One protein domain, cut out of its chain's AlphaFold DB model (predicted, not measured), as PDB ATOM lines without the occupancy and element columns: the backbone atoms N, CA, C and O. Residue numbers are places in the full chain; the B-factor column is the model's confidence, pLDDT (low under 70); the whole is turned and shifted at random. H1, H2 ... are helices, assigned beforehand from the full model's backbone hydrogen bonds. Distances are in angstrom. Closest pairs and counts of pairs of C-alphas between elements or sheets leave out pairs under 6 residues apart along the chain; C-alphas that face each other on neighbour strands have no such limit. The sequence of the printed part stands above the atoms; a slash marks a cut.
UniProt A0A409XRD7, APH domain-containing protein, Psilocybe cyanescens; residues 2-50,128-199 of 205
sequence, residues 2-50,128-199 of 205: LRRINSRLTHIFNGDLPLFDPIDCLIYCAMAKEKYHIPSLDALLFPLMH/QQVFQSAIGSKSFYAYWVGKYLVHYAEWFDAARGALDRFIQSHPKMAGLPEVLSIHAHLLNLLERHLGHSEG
ATOM      1  N   LEU A   2      21.262  31.361 -35.382       75.50
ATOM      2  CA  LEU A   2      20.931  30.095 -36.064       75.50
ATOM      3  C   LEU A   2      22.147  29.376 -36.678       75.50
ATOM      4  O   LEU A   2      22.322  28.186 -36.445       75.50
ATOM      5  N   ARG A   3      23.066  30.096 -37.336       75.56
ATOM      6  CA  ARG A   3      24.340  29.528 -37.818       75.56
ATOM      7  C   ARG A   3      25.163  28.832 -36.731       75.56
ATOM      8  O   ARG A   3      25.729  27.776 -36.982       75.56
ATOM      9  N   ARG A   4      25.238  29.407 -35.525       76.50
ATOM     10  CA  ARG A   4      25.970  28.802 -34.398       76.50
ATOM     11  C   ARG A   4      25.273  27.535 -33.911       76.50
ATOM     12  O   ARG A   4      25.952  26.559 -33.621       76.50
ATOM     13  N   ILE A   5      23.939  27.535 -33.888       79.88
ATOM     14  CA  ILE A   5      23.139  26.353 -33.542       79.88
ATOM     15  C   ILE A   5      23.357  25.248 -34.584       79.88
ATOM     16  O   ILE A   5      23.660  24.123 -34.212       79.88
ATOM     17  N   ASN A   6      23.320  25.571 -35.880       84.62
ATOM     18  CA  ASN A   6      23.584  24.611 -36.960       84.62
ATOM     19  C   ASN A   6      25.023  24.076 -36.933       84.62
ATOM     20  O   ASN A   6      25.244  22.882 -37.132       84.62
ATOM     21  N   SER A   7      26.007  24.935 -36.649       84.25
ATOM     22  CA  SER A   7      27.396  24.508 -36.450       84.25
ATOM     23  C   SER A   7      27.501  23.548 -35.266       84.25
ATOM     24  O   SER A   7      28.144  22.510 -35.375       84.25
ATOM     25  N   ARG A   8      26.833  23.853 -34.148       84.56
ATOM     26  CA  ARG A   8      26.793  22.977 -32.973       84.56
ATOM     27  C   ARG A   8      26.127  21.638 -33.292       84.56
ATOM     28  O   ARG A   8      26.705  20.615 -32.962       84.56
ATOM     29  N   LEU A   9      24.984  21.631 -33.981       88.00
ATOM     30  CA  LEU A   9      24.310  20.406 -34.433       88.00
ATOM     31  C   LEU A   9      25.210  19.557 -35.335       88.00
ATOM     32  O   LEU A   9      25.312  18.354 -35.130       88.00
ATOM     33  N   THR A  10      25.924  20.188 -36.269       89.50
ATOM     34  CA  THR A  10      26.929  19.517 -37.110       89.50
ATOM     35  C   THR A  10      27.988  18.817 -36.259       89.50
ATOM     36  O   THR A  10      28.251  17.635 -36.457       89.50
ATOM     37  N   HIS A  11      28.563  19.519 -35.282       86.88
ATOM     38  CA  HIS A  11      29.554  18.947 -34.373       86.88
ATOM     39  C   HIS A  11      28.977  17.840 -33.481       86.88
ATOM     40  O   HIS A  11      29.645  16.837 -33.256       86.88
ATOM     41  N   ILE A  12      27.737  17.971 -33.004       87.81
ATOM     42  CA  ILE A  12      27.066  16.916 -32.229       87.81
ATOM     43  C   ILE A  12      26.894  15.658 -33.088       87.81
ATOM     44  O   ILE A  12      27.287  14.577 -32.658       87.81
ATOM     45  N   PHE A  13      26.374  15.787 -34.313       89.81
ATOM     46  CA  PHE A  13      26.150  14.645 -35.208       89.81
ATOM     47  C   PHE A  13      27.437  14.004 -35.725       89.81
ATOM     48  O   PHE A  13      27.437  12.818 -36.035       89.81
ATOM     49  N   ASN A  14      28.538  14.751 -35.773       88.94
ATOM     50  CA  ASN A  14      29.859  14.197 -36.069       88.94
ATOM     51  C   ASN A  14      30.537  13.552 -34.845       88.94
ATOM     52  O   ASN A  14      31.598  12.952 -34.991       88.94
ATOM     53  N   GLY A  15      29.952  13.672 -33.648       85.62
ATOM     54  CA  GLY A  15      30.520  13.152 -32.403       85.62
ATOM     55  C   GLY A  15      31.558  14.063 -31.733       85.62
ATOM     56  O   GLY A  15      32.156  13.661 -30.738       85.62
ATOM     57  N   ASP A  16      31.747  15.294 -32.218       83.44
ATOM     58  CA  ASP A  16      32.696  16.270 -31.662       83.44
ATOM     59  C   ASP A  16      32.195  16.899 -30.345       83.44
ATOM     60  O   ASP A  16      32.983  17.385 -29.535       83.44
ATOM     61  N   LEU A  17      30.874  16.911 -30.120       81.88
ATOM     62  CA  LEU A  17      30.228  17.499 -28.936       81.88
ATOM     63  C   LEU A  17      29.266  16.510 -28.244       81.88
ATOM     64  O   LEU A  17      28.076  16.803 -28.112       81.88
ATOM     65  N   PRO A  18      29.749  15.361 -27.734       77.12
ATOM     66  CA  PRO A  18      28.891  14.291 -27.202       77.12
ATOM     67  C   PRO A  18      28.163  14.667 -25.901       77.12
ATOM     68  O   PRO A  18      27.265  13.964 -25.454       77.12
ATOM     69  N   LEU A  19      28.566  15.768 -25.262       75.88
ATOM     70  CA  LEU A  19      28.011  16.237 -23.994       75.88
ATOM     71  C   LEU A  19      26.760  17.116 -24.147       75.88
ATOM     72  O   LEU A  19      26.219  17.549 -23.124       75.88
ATOM     73  N   PHE A  20      26.352  17.427 -25.377       76.56
ATOM     74  CA  PHE A  20      25.153  18.203 -25.679       76.56
ATOM     75  C   PHE A  20      24.073  17.288 -26.243       76.56
ATOM     76  O   PHE A  20      24.339  16.512 -27.158       76.56
ATOM     77  N   ASP A  21      22.853  17.415 -25.723       84.25
ATOM     78  CA  ASP A  21      21.707  16.719 -26.293       84.25
ATOM     79  C   ASP A  21      21.305  17.405 -27.617       84.25
ATOM     80  O   ASP A  21      21.071  18.624 -27.641       84.25
ATOM     81  N   PRO A  22      21.261  16.672 -28.741       87.44
ATOM     82  CA  PRO A  22      20.831  17.230 -30.013       87.44
ATOM     83  C   PRO A  22      19.356  17.651 -30.027       87.44
ATOM     84  O   PRO A  22      19.023  18.597 -30.738       87.44
ATOM     85  N   ILE A  23      18.476  17.005 -29.255       87.00
ATOM     86  CA  ILE A  23      17.051  17.360 -29.168       87.00
ATOM     87  C   ILE A  23      16.910  18.756 -28.582       87.00
ATOM     88  O   ILE A  23      16.276  19.625 -29.180       87.00
ATOM     89  N   ASP A  24      17.596  19.003 -27.475       83.38
ATOM     90  CA  ASP A  24      17.670  20.315 -26.850       83.38
ATOM     91  C   ASP A  24      18.149  21.390 -27.850       83.38
ATOM     92  O   ASP A  24      17.643  22.515 -27.861       83.38
ATOM     93  N   CYS A  25      19.083  21.047 -28.750       85.25
ATOM     94  CA  CYS A  25      19.652  21.996 -29.714       85.25
ATOM     95  C   CYS A  25      18.625  22.321 -30.793       85.25
ATOM     96  O   CYS A  25      18.531  23.464 -31.243       85.25
ATOM     97  N   LEU A  26      17.853  21.318 -31.208       89.06
ATOM     98  CA  LEU A  26      16.768  21.461 -32.171       89.06
ATOM     99  C   LEU A  26      15.619  22.292 -31.601       89.06
ATOM    100  O   LEU A  26      15.065  23.125 -32.312       89.06
ATOM    101  N   ILE A  27      15.309  22.135 -30.319       85.75
ATOM    102  CA  ILE A  27      14.286  22.935 -29.638       85.75
ATOM    103  C   ILE A  27      14.749  24.366 -29.485       85.75
ATOM    104  O   ILE A  27      14.018  25.295 -29.809       85.75
ATOM    105  N   TYR A  28      15.995  24.561 -29.071       83.12
ATOM    106  CA  TYR A  28      16.578  25.887 -28.999       83.12
ATOM    107  C   TYR A  28      16.602  26.557 -30.392       83.12
ATOM    108  O   TYR A  28      16.288  27.740 -30.527       83.12
ATOM    109  N   CYS A  29      16.869  25.795 -31.461       85.94
ATOM    110  CA  CYS A  29      16.726  26.251 -32.849       85.94
ATOM    111  C   CYS A  29      15.282  26.654 -33.188       85.94
ATOM    112  O   CYS A  29      15.049  27.707 -33.788       85.94
ATOM    113  N   ALA A  30      14.313  25.832 -32.788       88.12
ATOM    114  CA  ALA A  30      12.897  26.085 -32.992       88.12
ATOM    115  C   ALA A  30      12.434  27.349 -32.255       88.12
ATOM    116  O   ALA A  30      11.871  28.237 -32.885       88.12
ATOM    117  N   MET A  31      12.759  27.502 -30.969       84.00
ATOM    118  CA  MET A  31      12.429  28.684 -30.166       84.00
ATOM    119  C   MET A  31      13.025  29.963 -30.755       84.00
ATOM    120  O   MET A  31      12.329  30.974 -30.869       84.00
ATOM    121  N   ALA A  32      14.292  29.917 -31.182       81.88
ATOM    122  CA  ALA A  32      14.942  31.054 -31.824       81.88
ATOM    123  C   ALA A  32      14.144  31.542 -33.043       81.88
ATOM    124  O   ALA A  32      14.010  32.744 -33.248       81.88
ATOM    125  N   LYS A  33      13.594  30.619 -33.837       84.19
ATOM    126  CA  LYS A  33      12.880  30.942 -35.075       84.19
ATOM    127  C   LYS A  33      11.396  31.256 -34.863       84.19
ATOM    128  O   LYS A  33      10.875  32.188 -35.470       84.19
ATOM    129  N   GLU A  34      10.718  30.464 -34.046       85.06
ATOM    130  CA  GLU A  34       9.257  30.430 -33.951       85.06
ATOM    131  C   GLU A  34       8.733  31.293 -32.800       85.06
ATOM    132  O   GLU A  34       7.705  31.937 -32.972       85.06
ATOM    133  N   LYS A  35       9.462  31.386 -31.674       82.94
ATOM    134  CA  LYS A  35       9.079  32.230 -30.527       82.94
ATOM    135  C   LYS A  35       9.659  33.634 -30.605       82.94
ATOM    136  O   LYS A  35       8.945  34.617 -30.462       82.94
ATOM    137  N   TYR A  36      10.974  33.721 -30.785       79.06
ATOM    138  CA  TYR A  36      11.697  34.995 -30.708       79.06
ATOM    139  C   TYR A  36      11.908  35.648 -32.072       79.06
ATOM    140  O   TYR A  36      12.521  36.710 -32.144       79.06
ATOM    141  N   HIS A  37      11.443  34.998 -33.145       79.62
ATOM    142  CA  HIS A  37      11.562  35.467 -34.526       79.62
ATOM    143  C   HIS A  37      12.959  35.999 -34.863       79.62
ATOM    144  O   HIS A  37      13.096  36.983 -35.587       79.62
ATOM    145  N   ILE A  38      14.003  35.357 -34.322       72.25
ATOM    146  CA  ILE A  38      15.377  35.818 -34.477       72.25
ATOM    147  C   ILE A  38      15.693  35.760 -35.969       72.25
ATOM    148  O   ILE A  38      15.688  34.661 -36.544       72.25
ATOM    149  N   PRO A  39      15.955  36.916 -36.608       63.88
ATOM    150  CA  PRO A  39      16.193  36.950 -38.034       63.88
ATOM    151  C   PRO A  39      17.355  36.023 -38.379       63.88
ATOM    152  O   PRO A  39      18.321  35.882 -37.614       63.88
ATOM    153  N   SER A  40      17.286  35.397 -39.554       59.75
ATOM    154  CA  SER A  40      18.464  34.728 -40.087       59.75
ATOM    155  C   SER A  40      19.502  35.794 -40.419       59.75
ATOM    156  O   SER A  40      19.473  36.419 -41.476       59.75
ATOM    157  N   LEU A  41      20.432  36.007 -39.490       55.47
ATOM    158  CA  LEU A  41      21.579  36.890 -39.686       55.47
ATOM    159  C   LEU A  41      22.557  36.334 -40.738       55.47
ATOM    160  O   LEU A  41      23.604  36.933 -40.951       55.47
ATOM    161  N   ASP A  42      22.233  35.219 -41.404       47.53
ATOM    162  CA  ASP A  42      23.020  34.649 -42.502       47.53
ATOM    163  C   ASP A  42      23.110  35.600 -43.711       47.53
ATOM    164  O   ASP A  42      24.012  35.454 -44.533       47.53
ATOM    165  N   ALA A  43      22.214  36.593 -43.808       49.84
ATOM    166  CA  ALA A  43      22.275  37.653 -44.817       49.84
ATOM    167  C   ALA A  43      23.195  38.832 -44.434       49.84
ATOM    168  O   ALA A  43      23.538  39.643 -45.294       49.84
ATOM    169  N   LEU A  44      23.604  38.950 -43.164       46.97
ATOM    170  CA  LEU A  44      24.499  40.017 -42.717       46.97
ATOM    171  C   LEU A  44      25.942  39.544 -42.852       46.97
ATOM    172  O   LEU A  44      26.330  38.550 -42.241       46.97
ATOM    173  N   LEU A  45      26.733  40.270 -43.649       44.59
ATOM    174  CA  LEU A  45      28.063  39.822 -44.065       44.59
ATOM    175  C   LEU A  45      28.955  39.433 -42.881       44.59
ATOM    176  O   LEU A  45      29.594  38.397 -42.977       44.59
ATOM    177  N   PHE A  46      28.917  40.152 -41.754       41.25
ATOM    178  CA  PHE A  46      29.438  39.701 -40.457       41.25
ATOM    179  C   PHE A  46      28.853  40.577 -39.335       41.25
ATOM    180  O   PHE A  46      29.367  41.674 -39.120       41.25
ATOM    181  N   PRO A  47      27.832  40.160 -38.566       48.34
ATOM    182  CA  PRO A  47      27.578  40.828 -37.303       48.34
ATOM    183  C   PRO A  47      28.603  40.288 -36.299       48.34
ATOM    184  O   PRO A  47      28.456  39.189 -35.755       48.34
ATOM    185  N   LEU A  48      29.684  41.042 -36.097       43.75
ATOM    186  CA  LEU A  48      30.548  40.883 -34.933       43.75
ATOM    187  C   LEU A  48      29.696  41.261 -33.713       43.75
ATOM    188  O   LEU A  48      29.505  42.437 -33.424       43.75
ATOM    189  N   MET A  49      29.091  40.266 -33.069       55.69
ATOM    190  CA  MET A  49      28.244  40.483 -31.899       55.69
ATOM    191  C   MET A  49      29.011  40.105 -30.643       55.69
ATOM    192  O   MET A  49      29.516  38.982 -30.541       55.69
ATOM    193  N   HIS A  50      29.029  41.027 -29.686       58.38
ATOM    194  CA  HIS A  50      29.437  40.751 -28.321       58.38
ATOM    195  C   HIS A  50      28.496  39.695 -27.727       58.38
ATOM    196  O   HIS A  50      27.275  39.844 -27.788       58.38
ATOM    197  N   GLN A 128      14.172  37.251 -24.067       70.50
ATOM    198  CA  GLN A 128      14.918  37.098 -25.313       70.50
ATOM    199  C   GLN A 128      16.417  37.349 -25.130       70.50
ATOM    200  O   GLN A 128      17.209  36.650 -25.756       70.50
ATOM    201  N   GLN A 129      16.832  38.290 -24.280       66.75
ATOM    202  CA  GLN A 129      18.251  38.499 -23.974       66.75
ATOM    203  C   GLN A 129      18.854  37.297 -23.262       66.75
ATOM    204  O   GLN A 129      19.867  36.761 -23.705       66.75
ATOM    205  N   VAL A 130      18.199  36.823 -22.201       66.88
ATOM    206  CA  VAL A 130      18.653  35.648 -21.449       66.88
ATOM    207  C   VAL A 130      18.635  34.410 -22.346       66.88
ATOM    208  O   VAL A 130      19.557  33.594 -22.290       66.88
ATOM    209  N   PHE A 131      17.635  34.289 -23.226       70.94
ATOM    210  CA  PHE A 131      17.622  33.266 -24.262       70.94
ATOM    211  C   PHE A 131      18.851  33.405 -25.157       70.94
ATOM    212  O   PHE A 131      19.588  32.438 -25.294       70.94
ATOM    213  N   GLN A 132      19.130  34.584 -25.716       68.12
ATOM    214  CA  GLN A 132      20.234  34.782 -26.653       68.12
ATOM    215  C   GLN A 132      21.618  34.534 -26.033       68.12
ATOM    216  O   GLN A 132      22.468  33.911 -26.676       68.12
ATOM    217  N   SER A 133      21.829  34.953 -24.786       64.50
ATOM    218  CA  SER A 133      23.075  34.730 -24.046       64.50
ATOM    219  C   SER A 133      23.289  33.253 -23.690       64.50
ATOM    220  O   SER A 133      24.425  32.777 -23.634       64.50
ATOM    221  N   ALA A 134      22.211  32.472 -23.539       67.75
ATOM    222  CA  ALA A 134      22.298  31.054 -23.189       67.75
ATOM    223  C   ALA A 134      22.983  30.185 -24.254       67.75
ATOM    224  O   ALA A 134      23.467  29.099 -23.932       67.75
ATOM    225  N   ILE A 135      23.094  30.644 -25.509       65.31
ATOM    226  CA  ILE A 135      23.752  29.860 -26.560       65.31
ATOM    227  C   ILE A 135      25.219  29.561 -26.224       65.31
ATOM    228  O   ILE A 135      25.740  28.533 -26.659       65.31
ATOM    229  N   GLY A 136      25.885  30.427 -25.454       61.56
ATOM    230  CA  GLY A 136      27.285  30.269 -25.058       61.56
ATOM    231  C   GLY A 136      27.511  29.299 -23.898       61.56
ATOM    232  O   GLY A 136      28.608  28.767 -23.771       61.56
ATOM    233  N   SER A 137      26.487  29.010 -23.088       64.38
ATOM    234  CA  SER A 137      26.653  28.296 -21.820       64.38
ATOM    235  C   SER A 137      25.785  27.046 -21.723       64.38
ATOM    236  O   SER A 137      24.564  27.087 -21.865       64.38
ATOM    237  N   LYS A 138      26.424  25.919 -21.396       64.12
ATOM    238  CA  LYS A 138      25.750  24.626 -21.219       64.12
ATOM    239  C   LYS A 138      24.724  24.643 -20.075       64.12
ATOM    240  O   LYS A 138      23.676  24.017 -20.203       64.12
ATOM    241  N   SER A 139      25.006  25.337 -18.970       60.84
ATOM    242  CA  SER A 139      24.102  25.388 -17.810       60.84
ATOM    243  C   SER A 139      22.851  26.217 -18.092       60.84
ATOM    244  O   SER A 139      21.748  25.786 -17.772       60.84
ATOM    245  N   PHE A 140      23.000  27.361 -18.765       64.25
ATOM    246  CA  PHE A 140      21.857  28.177 -19.180       64.25
ATOM    247  C   PHE A 140      21.030  27.488 -20.259       64.25
ATOM    248  O   PHE A 140      19.805  27.515 -20.213       64.25
ATOM    249  N   TYR A 141      21.689  26.809 -21.193       64.25
ATOM    250  CA  TYR A 141      21.018  25.966 -22.168       64.25
ATOM    251  C   TYR A 141      20.142  24.894 -21.499       64.25
ATOM    252  O   TYR A 141      18.959  24.813 -21.813       64.25
ATOM    253  N   ALA A 142      20.673  24.150 -20.521       64.75
ATOM    254  CA  ALA A 142      19.912  23.145 -19.772       64.75
ATOM    255  C   ALA A 142      18.742  23.749 -18.967       64.75
ATOM    256  O   ALA A 142      17.701  23.113 -18.826       64.75
ATOM    257  N   TYR A 143      18.884  24.983 -18.470       68.06
ATOM    258  CA  TYR A 143      17.800  25.716 -17.812       68.06
ATOM    259  C   TYR A 143      16.656  26.062 -18.779       68.06
ATOM    260  O   TYR A 143      15.496  25.799 -18.470       68.06
ATOM    261  N   TRP A 144      16.966  26.607 -19.961       67.62
ATOM    262  CA  TRP A 144      15.960  26.918 -20.986       67.62
ATOM    263  C   TRP A 144      15.261  25.664 -21.484       67.62
ATOM    264  O   TRP A 144      14.041  25.615 -21.557       67.62
ATOM    265  N   VAL A 145      16.042  24.629 -21.757       64.38
ATOM    266  CA  VAL A 145      15.560  23.280 -22.018       64.38
ATOM    267  C   VAL A 145      14.583  22.876 -20.917       64.38
ATOM    268  O   VAL A 145      13.396  22.812 -21.190       64.38
ATOM    269  N   GLY A 146      15.002  22.744 -19.657       66.94
ATOM    270  CA  GLY A 146      14.123  22.303 -18.568       66.94
ATOM    271  C   GLY A 146      12.849  23.142 -18.401       66.94
ATOM    272  O   GLY A 146      11.772  22.589 -18.191       66.94
ATOM    273  N   LYS A 147      12.944  24.465 -18.564       66.75
ATOM    274  CA  LYS A 147      11.802  25.381 -18.446       66.75
ATOM    275  C   LYS A 147      10.740  25.178 -19.536       66.75
ATOM    276  O   LYS A 147       9.559  25.336 -19.242       66.75
ATOM    277  N   TYR A 148      11.125  24.844 -20.774       60.62
ATOM    278  CA  TYR A 148      10.183  24.753 -21.907       60.62
ATOM    279  C   TYR A 148       9.929  23.317 -22.394       60.62
ATOM    280  O   TYR A 148       8.813  23.011 -22.816       60.62
ATOM    281  N   LEU A 149      10.912  22.420 -22.290       60.44
ATOM    282  CA  LEU A 149      10.805  21.019 -22.715       60.44
ATOM    283  C   LEU A 149       9.868  20.178 -21.874       60.44
ATOM    284  O   LEU A 149       9.247  19.254 -22.389       60.44
ATOM    285  N   VAL A 150       9.776  20.470 -20.581       55.28
ATOM    286  CA  VAL A 150       8.992  19.642 -19.662       55.28
ATOM    287  C   VAL A 150       7.485  19.882 -19.839       55.28
ATOM    288  O   VAL A 150       6.678  19.086 -19.364       55.28
ATOM    289  N   HIS A 151       7.081  20.943 -20.551       55.16
ATOM    290  CA  HIS A 151       5.711  21.449 -20.461       55.16
ATOM    291  C   HIS A 151       4.927  21.541 -21.774       55.16
ATOM    292  O   HIS A 151       3.700  21.609 -21.693       55.16
ATOM    293  N   TYR A 152       5.547  21.493 -22.963       72.31
ATOM    294  CA  TYR A 152       4.786  21.723 -24.201       72.31
ATOM    295  C   TYR A 152       5.168  20.803 -25.366       72.31
ATOM    296  O   TYR A 152       6.262  20.876 -25.924       72.31
ATOM    297  N   ALA A 153       4.195  19.991 -25.796       78.38
ATOM    298  CA  ALA A 153       4.291  19.124 -26.975       78.38
ATOM    299  C   ALA A 153       4.609  19.897 -28.271       78.38
ATOM    300  O   ALA A 153       5.208  19.340 -29.190       78.38
ATOM    301  N   GLU A 154       4.250  21.183 -28.324       84.62
ATOM    302  CA  GLU A 154       4.529  22.074 -29.454       84.62
ATOM    303  C   GLU A 154       6.032  22.179 -29.756       84.62
ATOM    304  O   GLU A 154       6.422  22.190 -30.921       84.62
ATOM    305  N   TRP A 155       6.894  22.157 -28.730       85.62
ATOM    306  CA  TRP A 155       8.337  22.289 -28.931       85.62
ATOM    307  C   TRP A 155       8.963  21.033 -29.528       85.62
ATOM    308  O   TRP A 155       9.949  21.148 -30.251       85.62
ATOM    309  N   PHE A 156       8.376  19.852 -29.314       85.12
ATOM    310  CA  PHE A 156       8.818  18.631 -29.991       85.12
ATOM    311  C   PHE A 156       8.450  18.637 -31.478       85.12
ATOM    312  O   PHE A 156       9.273  18.246 -32.310       85.12
ATOM    313  N   ASP A 157       7.257  19.126 -31.830       87.19
ATOM    314  CA  ASP A 157       6.870  19.286 -33.237       87.19
ATOM    315  C   ASP A 157       7.743  20.336 -33.937       87.19
ATOM    316  O   ASP A 157       8.292  20.099 -35.017       87.19
ATOM    317  N   ALA A 158       7.974  21.465 -33.269       88.62
ATOM    318  CA  ALA A 158       8.838  22.527 -33.760       88.62
ATOM    319  C   ALA A 158      10.302  22.063 -33.907       88.62
ATOM    320  O   ALA A 158      10.974  22.399 -34.887       88.62
ATOM    321  N   ALA A 159      10.798  21.223 -32.990       89.88
ATOM    322  CA  ALA A 159      12.122  20.603 -33.072       89.88
ATOM    323  C   ALA A 159      12.249  19.633 -34.249       89.88
ATOM    324  O   ALA A 159      13.280  19.625 -34.923       89.88
ATOM    325  N   ARG A 160      11.199  18.860 -34.549       91.06
ATOM    326  CA  ARG A 160      11.139  18.040 -35.766       91.06
ATOM    327  C   ARG A 160      11.224  18.922 -37.008       91.06
ATOM    328  O   ARG A 160      12.076  18.691 -37.862       91.06
ATOM    329  N   GLY A 161      10.437  19.996 -37.061       91.31
ATOM    330  CA  GLY A 161      10.529  20.978 -38.140       91.31
ATOM    331  C   GLY A 161      11.919  21.624 -38.243       91.31
ATOM    332  O   GLY A 161      12.399  21.906 -39.342       91.31
ATOM    333  N   ALA A 162      12.602  21.852 -37.118       91.38
ATOM    334  CA  ALA A 162      13.981  22.332 -37.099       91.38
ATOM    335  C   ALA A 162      14.963  21.294 -37.664       91.38
ATOM    336  O   ALA A 162      15.843  21.668 -38.442       91.38
ATOM    337  N   LEU A 163      14.778  20.012 -37.340       93.94
ATOM    338  CA  LEU A 163      15.584  18.906 -37.858       93.94
ATOM    339  C   LEU A 163      15.411  18.745 -39.370       93.94
ATOM    340  O   LEU A 163      16.407  18.660 -40.084       93.94
ATOM    341  N   ASP A 164      14.181  18.803 -39.876       93.00
ATOM    342  CA  ASP A 164      13.901  18.715 -41.313       93.00
ATOM    343  C   ASP A 164      14.611  19.830 -42.089       93.00
ATOM    344  O   ASP A 164      15.260  19.590 -43.109       93.00
ATOM    345  N   ARG A 165      14.559  21.063 -41.572       92.25
ATOM    346  CA  ARG A 165      15.270  22.211 -42.156       92.25
ATOM    347  C   ARG A 165      16.789  22.043 -42.088       92.25
ATOM    348  O   ARG A 165      17.502  22.421 -43.023       92.25
ATOM    349  N   PHE A 166      17.299  21.483 -40.992       91.62
ATOM    350  CA  PHE A 166      18.720  21.179 -40.855       91.62
ATOM    351  C   PHE A 166      19.164  20.143 -41.899       91.62
ATOM    352  O   PHE A 166      20.146  20.368 -42.602       91.62
ATOM    353  N   ILE A 167      18.403  19.062 -42.078       93.50
ATOM    354  CA  ILE A 167      18.671  18.017 -43.075       93.50
ATOM    355  C   ILE A 167      18.609  18.581 -44.501       93.50
ATOM    356  O   ILE A 167      19.491  18.299 -45.309       93.50
ATOM    357  N   GLN A 168      17.618  19.424 -44.807       92.50
ATOM    358  CA  GLN A 168      17.508  20.091 -46.111       92.50
ATOM    359  C   GLN A 168      18.738  20.952 -46.432       92.50
ATOM    360  O   GLN A 168      19.191  20.981 -47.575       92.50
ATOM    361  N   SER A 169      19.301  21.628 -45.425       88.69
ATOM    362  CA  SER A 169      20.532  22.420 -45.572       88.69
ATOM    363  C   SER A 169      21.817  21.581 -45.527       88.69
ATOM    364  O   SER A 169      22.843  22.023 -46.041       88.69
ATOM    365  N   HIS A 170      21.762  20.352 -45.000       91.44
ATOM    366  CA  HIS A 170      22.896  19.427 -44.895       91.44
ATOM    367  C   HIS A 170      22.545  18.019 -45.419       91.44
ATOM    368  O   HIS A 170      22.592  17.049 -44.658       91.44
ATOM    369  N   PRO A 171      22.263  17.840 -46.728       93.19
ATOM    370  CA  PRO A 171      21.743  16.572 -47.256       93.19
ATOM    371  C   PRO A 171      22.644  15.359 -46.993       93.19
ATOM    372  O   PRO A 171      22.168  14.237 -46.859       93.19
ATOM    373  N   LYS A 172      23.960  15.582 -46.879       93.50
ATOM    374  CA  LYS A 172      24.944  14.530 -46.582       93.50
ATOM    375  C   LYS A 172      24.769  13.920 -45.185       93.50
ATOM    376  O   LYS A 172      25.202  12.795 -44.974       93.50
ATOM    377  N   MET A 173      24.149  14.648 -44.255       92.50
ATOM    378  CA  MET A 173      23.912  14.200 -42.878       92.50
ATOM    379  C   MET A 173      22.595  13.439 -42.715       92.50
ATOM    380  O   MET A 173      22.402  12.785 -41.697       92.50
ATOM    381  N   ALA A 174      21.704  13.472 -43.714       92.12
ATOM    382  CA  ALA A 174      20.379  12.849 -43.648       92.12
ATOM    383  C   ALA A 174      20.424  11.345 -43.317       92.12
ATOM    384  O   ALA A 174      19.510  10.819 -42.691       92.12
ATOM    385  N   GLY A 175      21.479  10.658 -43.766       91.31
ATOM    386  CA  GLY A 175      21.662   9.218 -43.581       91.31
ATOM    387  C   GLY A 175      22.478   8.826 -42.350       91.31
ATOM    388  O   GLY A 175      22.752   7.638 -42.188       91.31
ATOM    389  N   LEU A 176      22.907   9.780 -41.515       93.25
ATOM    390  CA  LEU A 176      23.666   9.451 -40.309       93.25
ATOM    391  C   LEU A 176      22.770   8.692 -39.314       93.25
ATOM    392  O   LEU A 176      21.632   9.121 -39.086       93.25
ATOM    393  N   PRO A 177      23.251   7.589 -38.706       91.69
ATOM    394  CA  PRO A 177      22.484   6.820 -37.724       91.69
ATOM    395  C   PRO A 177      21.924   7.681 -36.590       91.69
ATOM    396  O   PRO A 177      20.780   7.496 -36.178       91.69
ATOM    397  N   GLU A 178      22.701   8.657 -36.127       90.00
ATOM    398  CA  GLU A 178      22.341   9.597 -35.070       90.00
ATOM    399  C   GLU A 178      21.150  10.465 -35.492       90.00
ATOM    400  O   GLU A 178      20.168  10.576 -34.759       90.00
ATOM    401  N   VAL A 179      21.188  11.019 -36.708       91.94
ATOM    402  CA  VAL A 179      20.111  11.856 -37.260       91.94
ATOM    403  C   VAL A 179      18.819  11.052 -37.408       91.94
ATOM    404  O   VAL A 179      17.753  11.512 -36.994       91.94
ATOM    405  N   LEU A 180      18.907   9.828 -37.935       92.00
ATOM    406  CA  LEU A 180      17.758   8.929 -38.072       92.00
ATOM    407  C   LEU A 180      17.180   8.521 -36.709       92.00
ATOM    408  O   LEU A 180      15.960   8.486 -36.541       92.00
ATOM    409  N   SER A 181      18.046   8.247 -35.730       92.31
ATOM    410  CA  SER A 181      17.650   7.907 -34.361       92.31
ATOM    411  C   SER A 181      16.868   9.044 -33.706       92.31
ATOM    412  O   SER A 181      15.797   8.812 -33.144       92.31
ATOM    413  N   ILE A 182      17.343  10.284 -33.844       90.94
ATOM    414  CA  ILE A 182      16.685  11.470 -33.285       90.94
ATOM    415  C   ILE A 182      15.361  11.746 -33.986       90.94
ATOM    416  O   ILE A 182      14.362  12.018 -33.323       90.94
ATOM    417  N   HIS A 183      15.321  11.625 -35.313       91.06
ATOM    418  CA  HIS A 183      14.086  11.782 -36.074       91.06
ATOM    419  C   HIS A 183      13.012  10.782 -35.610       91.06
ATOM    420  O   HIS A 183      11.869  11.163 -35.348       91.06
ATOM    421  N   ALA A 184      13.380   9.508 -35.429       90.44
ATOM    422  CA  ALA A 184      12.484   8.489 -34.882       90.44
ATOM    423  C   ALA A 184      12.084   8.779 -33.424       90.44
ATOM    424  O   ALA A 184      10.937   8.557 -33.033       90.44
ATOM    425  N   HIS A 185      13.010   9.288 -32.612       89.44
ATOM    426  CA  HIS A 185      12.739   9.648 -31.225       89.44
ATOM    427  C   HIS A 185      11.708  10.782 -31.107       89.44
ATOM    428  O   HIS A 185      10.749  10.649 -30.347       89.44
ATOM    429  N   LEU A 186      11.855  11.850 -31.897       87.62
ATOM    430  CA  LEU A 186      10.913  12.975 -31.920       87.62
ATOM    431  C   LEU A 186       9.507  12.539 -32.362       87.62
ATOM    432  O   LEU A 186       8.525  12.966 -31.759       87.62
ATOM    433  N   LEU A 187       9.403  11.640 -33.351       86.12
ATOM    434  CA  LEU A 187       8.123  11.050 -33.769       86.12
ATOM    435  C   LEU A 187       7.442  10.287 -32.622       86.12
ATOM    436  O   LEU A 187       6.285  10.552 -32.302       86.12
ATOM    437  N   ASN A 188       8.180   9.399 -31.952       85.81
ATOM    438  CA  ASN A 188       7.646   8.605 -30.843       85.81
ATOM    439  C   ASN A 188       7.196   9.474 -29.653       85.81
ATOM    440  O   ASN A 188       6.208   9.158 -28.987       85.81
ATOM    441  N   LEU A 189       7.923  10.554 -29.348       81.00
ATOM    442  CA  LEU A 189       7.557  11.474 -28.266       81.00
ATOM    443  C   LEU A 189       6.263  12.236 -28.563       81.00
ATOM    444  O   LEU A 189       5.434  12.392 -27.660       81.00
ATOM    445  N   LEU A 190       6.082  12.665 -29.813       76.62
ATOM    446  CA  LEU A 190       4.874  13.348 -30.269       76.62
ATOM    447  C   LEU A 190       3.648  12.432 -30.154       76.62
ATOM    448  O   LEU A 190       2.629  12.828 -29.590       76.62
ATOM    449  N   GLU A 191       3.764  11.186 -30.615       80.75
ATOM    450  CA  GLU A 191       2.689  10.189 -30.530       80.75
ATOM    451  C   GLU A 191       2.272   9.913 -29.079       80.75
ATOM    452  O   GLU A 191       1.081   9.850 -28.769       80.75
ATOM    453  N   ARG A 192       3.239   9.820 -28.155       78.06
ATOM    454  CA  ARG A 192       2.957   9.630 -26.721       78.06
ATOM    455  C   ARG A 192       2.231  10.821 -26.097       78.06
ATOM    456  O   ARG A 192       1.322  10.606 -25.294       78.06
ATOM    457  N   HIS A 193       2.610  12.047 -26.460       71.38
ATOM    458  CA  HIS A 193       1.964  13.263 -25.956       71.38
ATOM    459  C   HIS A 193       0.548  13.436 -26.513       71.38
ATOM    460  O   HIS A 193      -0.372  13.754 -25.760       71.38
ATOM    461  N   LEU A 194       0.346  13.167 -27.805       67.88
ATOM    462  CA  LEU A 194      -0.979  13.208 -28.428       67.88
ATOM    463  C   LEU A 194      -1.907  12.131 -27.849       67.88
ATOM    464  O   LEU A 194      -3.055  12.428 -27.531       67.88
ATOM    465  N   GLY A 195      -1.386  10.925 -27.595       61.03
ATOM    466  CA  GLY A 195      -2.137   9.847 -26.946       61.03
ATOM    467  C   GLY A 195      -2.509  10.112 -25.480       61.03
ATOM    468  O   GLY A 195      -3.481   9.546 -24.992       61.03
ATOM    469  N   HIS A 196      -1.780  10.983 -24.766       55.94
ATOM    470  CA  HIS A 196      -2.124  11.395 -23.394       55.94
ATOM    471  C   HIS A 196      -3.107  12.578 -23.347       55.94
ATOM    472  O   HIS A 196      -3.868  12.707 -22.387       55.94
ATOM    473  N   SER A 197      -3.133  13.426 -24.380       51.50
ATOM    474  CA  SER A 197      -3.999  14.613 -24.439       51.50
ATOM    475  C   SER A 197      -5.484  14.274 -24.664       51.50
ATOM    476  O   SER A 197      -6.367  15.026 -24.246       51.50
ATOM    477  N   GLU A 198      -5.795  13.101 -25.225       48.31
ATOM    478  CA  GLU A 198      -7.183  12.621 -25.327       48.31
ATOM    479  C   GLU A 198      -7.780  12.164 -23.980       48.31
ATOM    480  O   GLU A 198      -8.997  12.013 -23.871       48.31
ATOM    481  N   GLY A 199      -6.964  11.997 -22.929       47.53
ATOM    482  CA  GLY A 199      -7.396  11.446 -21.640       47.53
ATOM    483  C   GLY A 199      -7.554  12.436 -20.482       47.53
ATOM    484  O   GLY A 199      -8.112  12.054 -19.457       47.53
TER     485      GLY A 199
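This is residues 2 to 50 and 128 to 199 of the 205 residues of the protein "APH domain-containing protein" of Psilocybe cyanescens (UniProt A0A409XRD7). The longest helix, H6, lies side by side with H5 in a helical hairpin, and H5 crosses H2 of a second helical hairpin, H1 and H2, nearly at a right angle. H2 is in the middle of the model; H4 crosses it as well, with H3 packed on H4, and residues 43 to 49 stick out as a free stretch. The printed part has 121 residues with six named helices, in the order H1 to H6, and no named strand; the class is all helix. It is compact, with a radius of gyration of the C-alphas of 14.6 A, and only just elongated, spanning 49 by 33 by 26 A.

H6, residues 177 to 197, touches H5, residues 153 to 169, at a shallow tilt of 25 degrees, opposite ways; their closest C-alphas, of Phe 156 and Leu 186, are 6.3 A apart. H5 touches H2, residues 22 to 34, about perpendicular at 86 degrees, with the C-alphas of Ile 27 and Ala 159 closest at 4.7 A. H2 touches H1, residues 2 to 13, at a shallow tilt of 16 degrees, opposite ways; the closest C-alphas, of Ile 5 and Cys 29, are 6.5 A apart. With residues 24 to 28 alone, H2 touches H4, residues 138 to 149, at a steep tilt of 69.6 degrees, only just short of about perpendicular; the closest C-alphas, of Asp 24 and Val 145, are 6.0 A apart. With residues 140 to 144 alone, H4 touches H3, residues 128 to 136, at a steep tilt of 49 degrees, and the C-alphas of Ala 134 and Phe 140 are closest at 5.0 A. H4 and H5 only just touch, with 3 pairs of C-alphas within 8 A, and only at the corner; the closest C-alphas, of Leu 149 and Trp 155, are 6.8 A apart. H4 and H6 are apart. In H1, H2, H4, H5 and H6 every O i to N i+4 pair is within hydrogen-bond range; in H3, 3 of 5 are.

H6 measures 30.6 A from first to last C-alpha, and C-alpha 197 is at (-3.999, 14.613, -24.439). H5 measures 24.9 A, H2 18.0 A, H1 16.3 A, H4 15.4 A and H3 14.1 A. H1 begins with C-alpha 2 at (20.931, 30.095, -36.064).

The two C-alphas farthest apart, of Leu 45 and Gly 199, are 50.6 A apart. Residues 51 to 127 are not printed, and C-alphas 50 and 128 are 15.3 A apart across this cut. Of the links that are printed whole, none is long. The mean pLDDT of the printed part is 76.7, with values under 70 in residues 39 to 50, 129 to 130, 132 to 151 and 194 to 199.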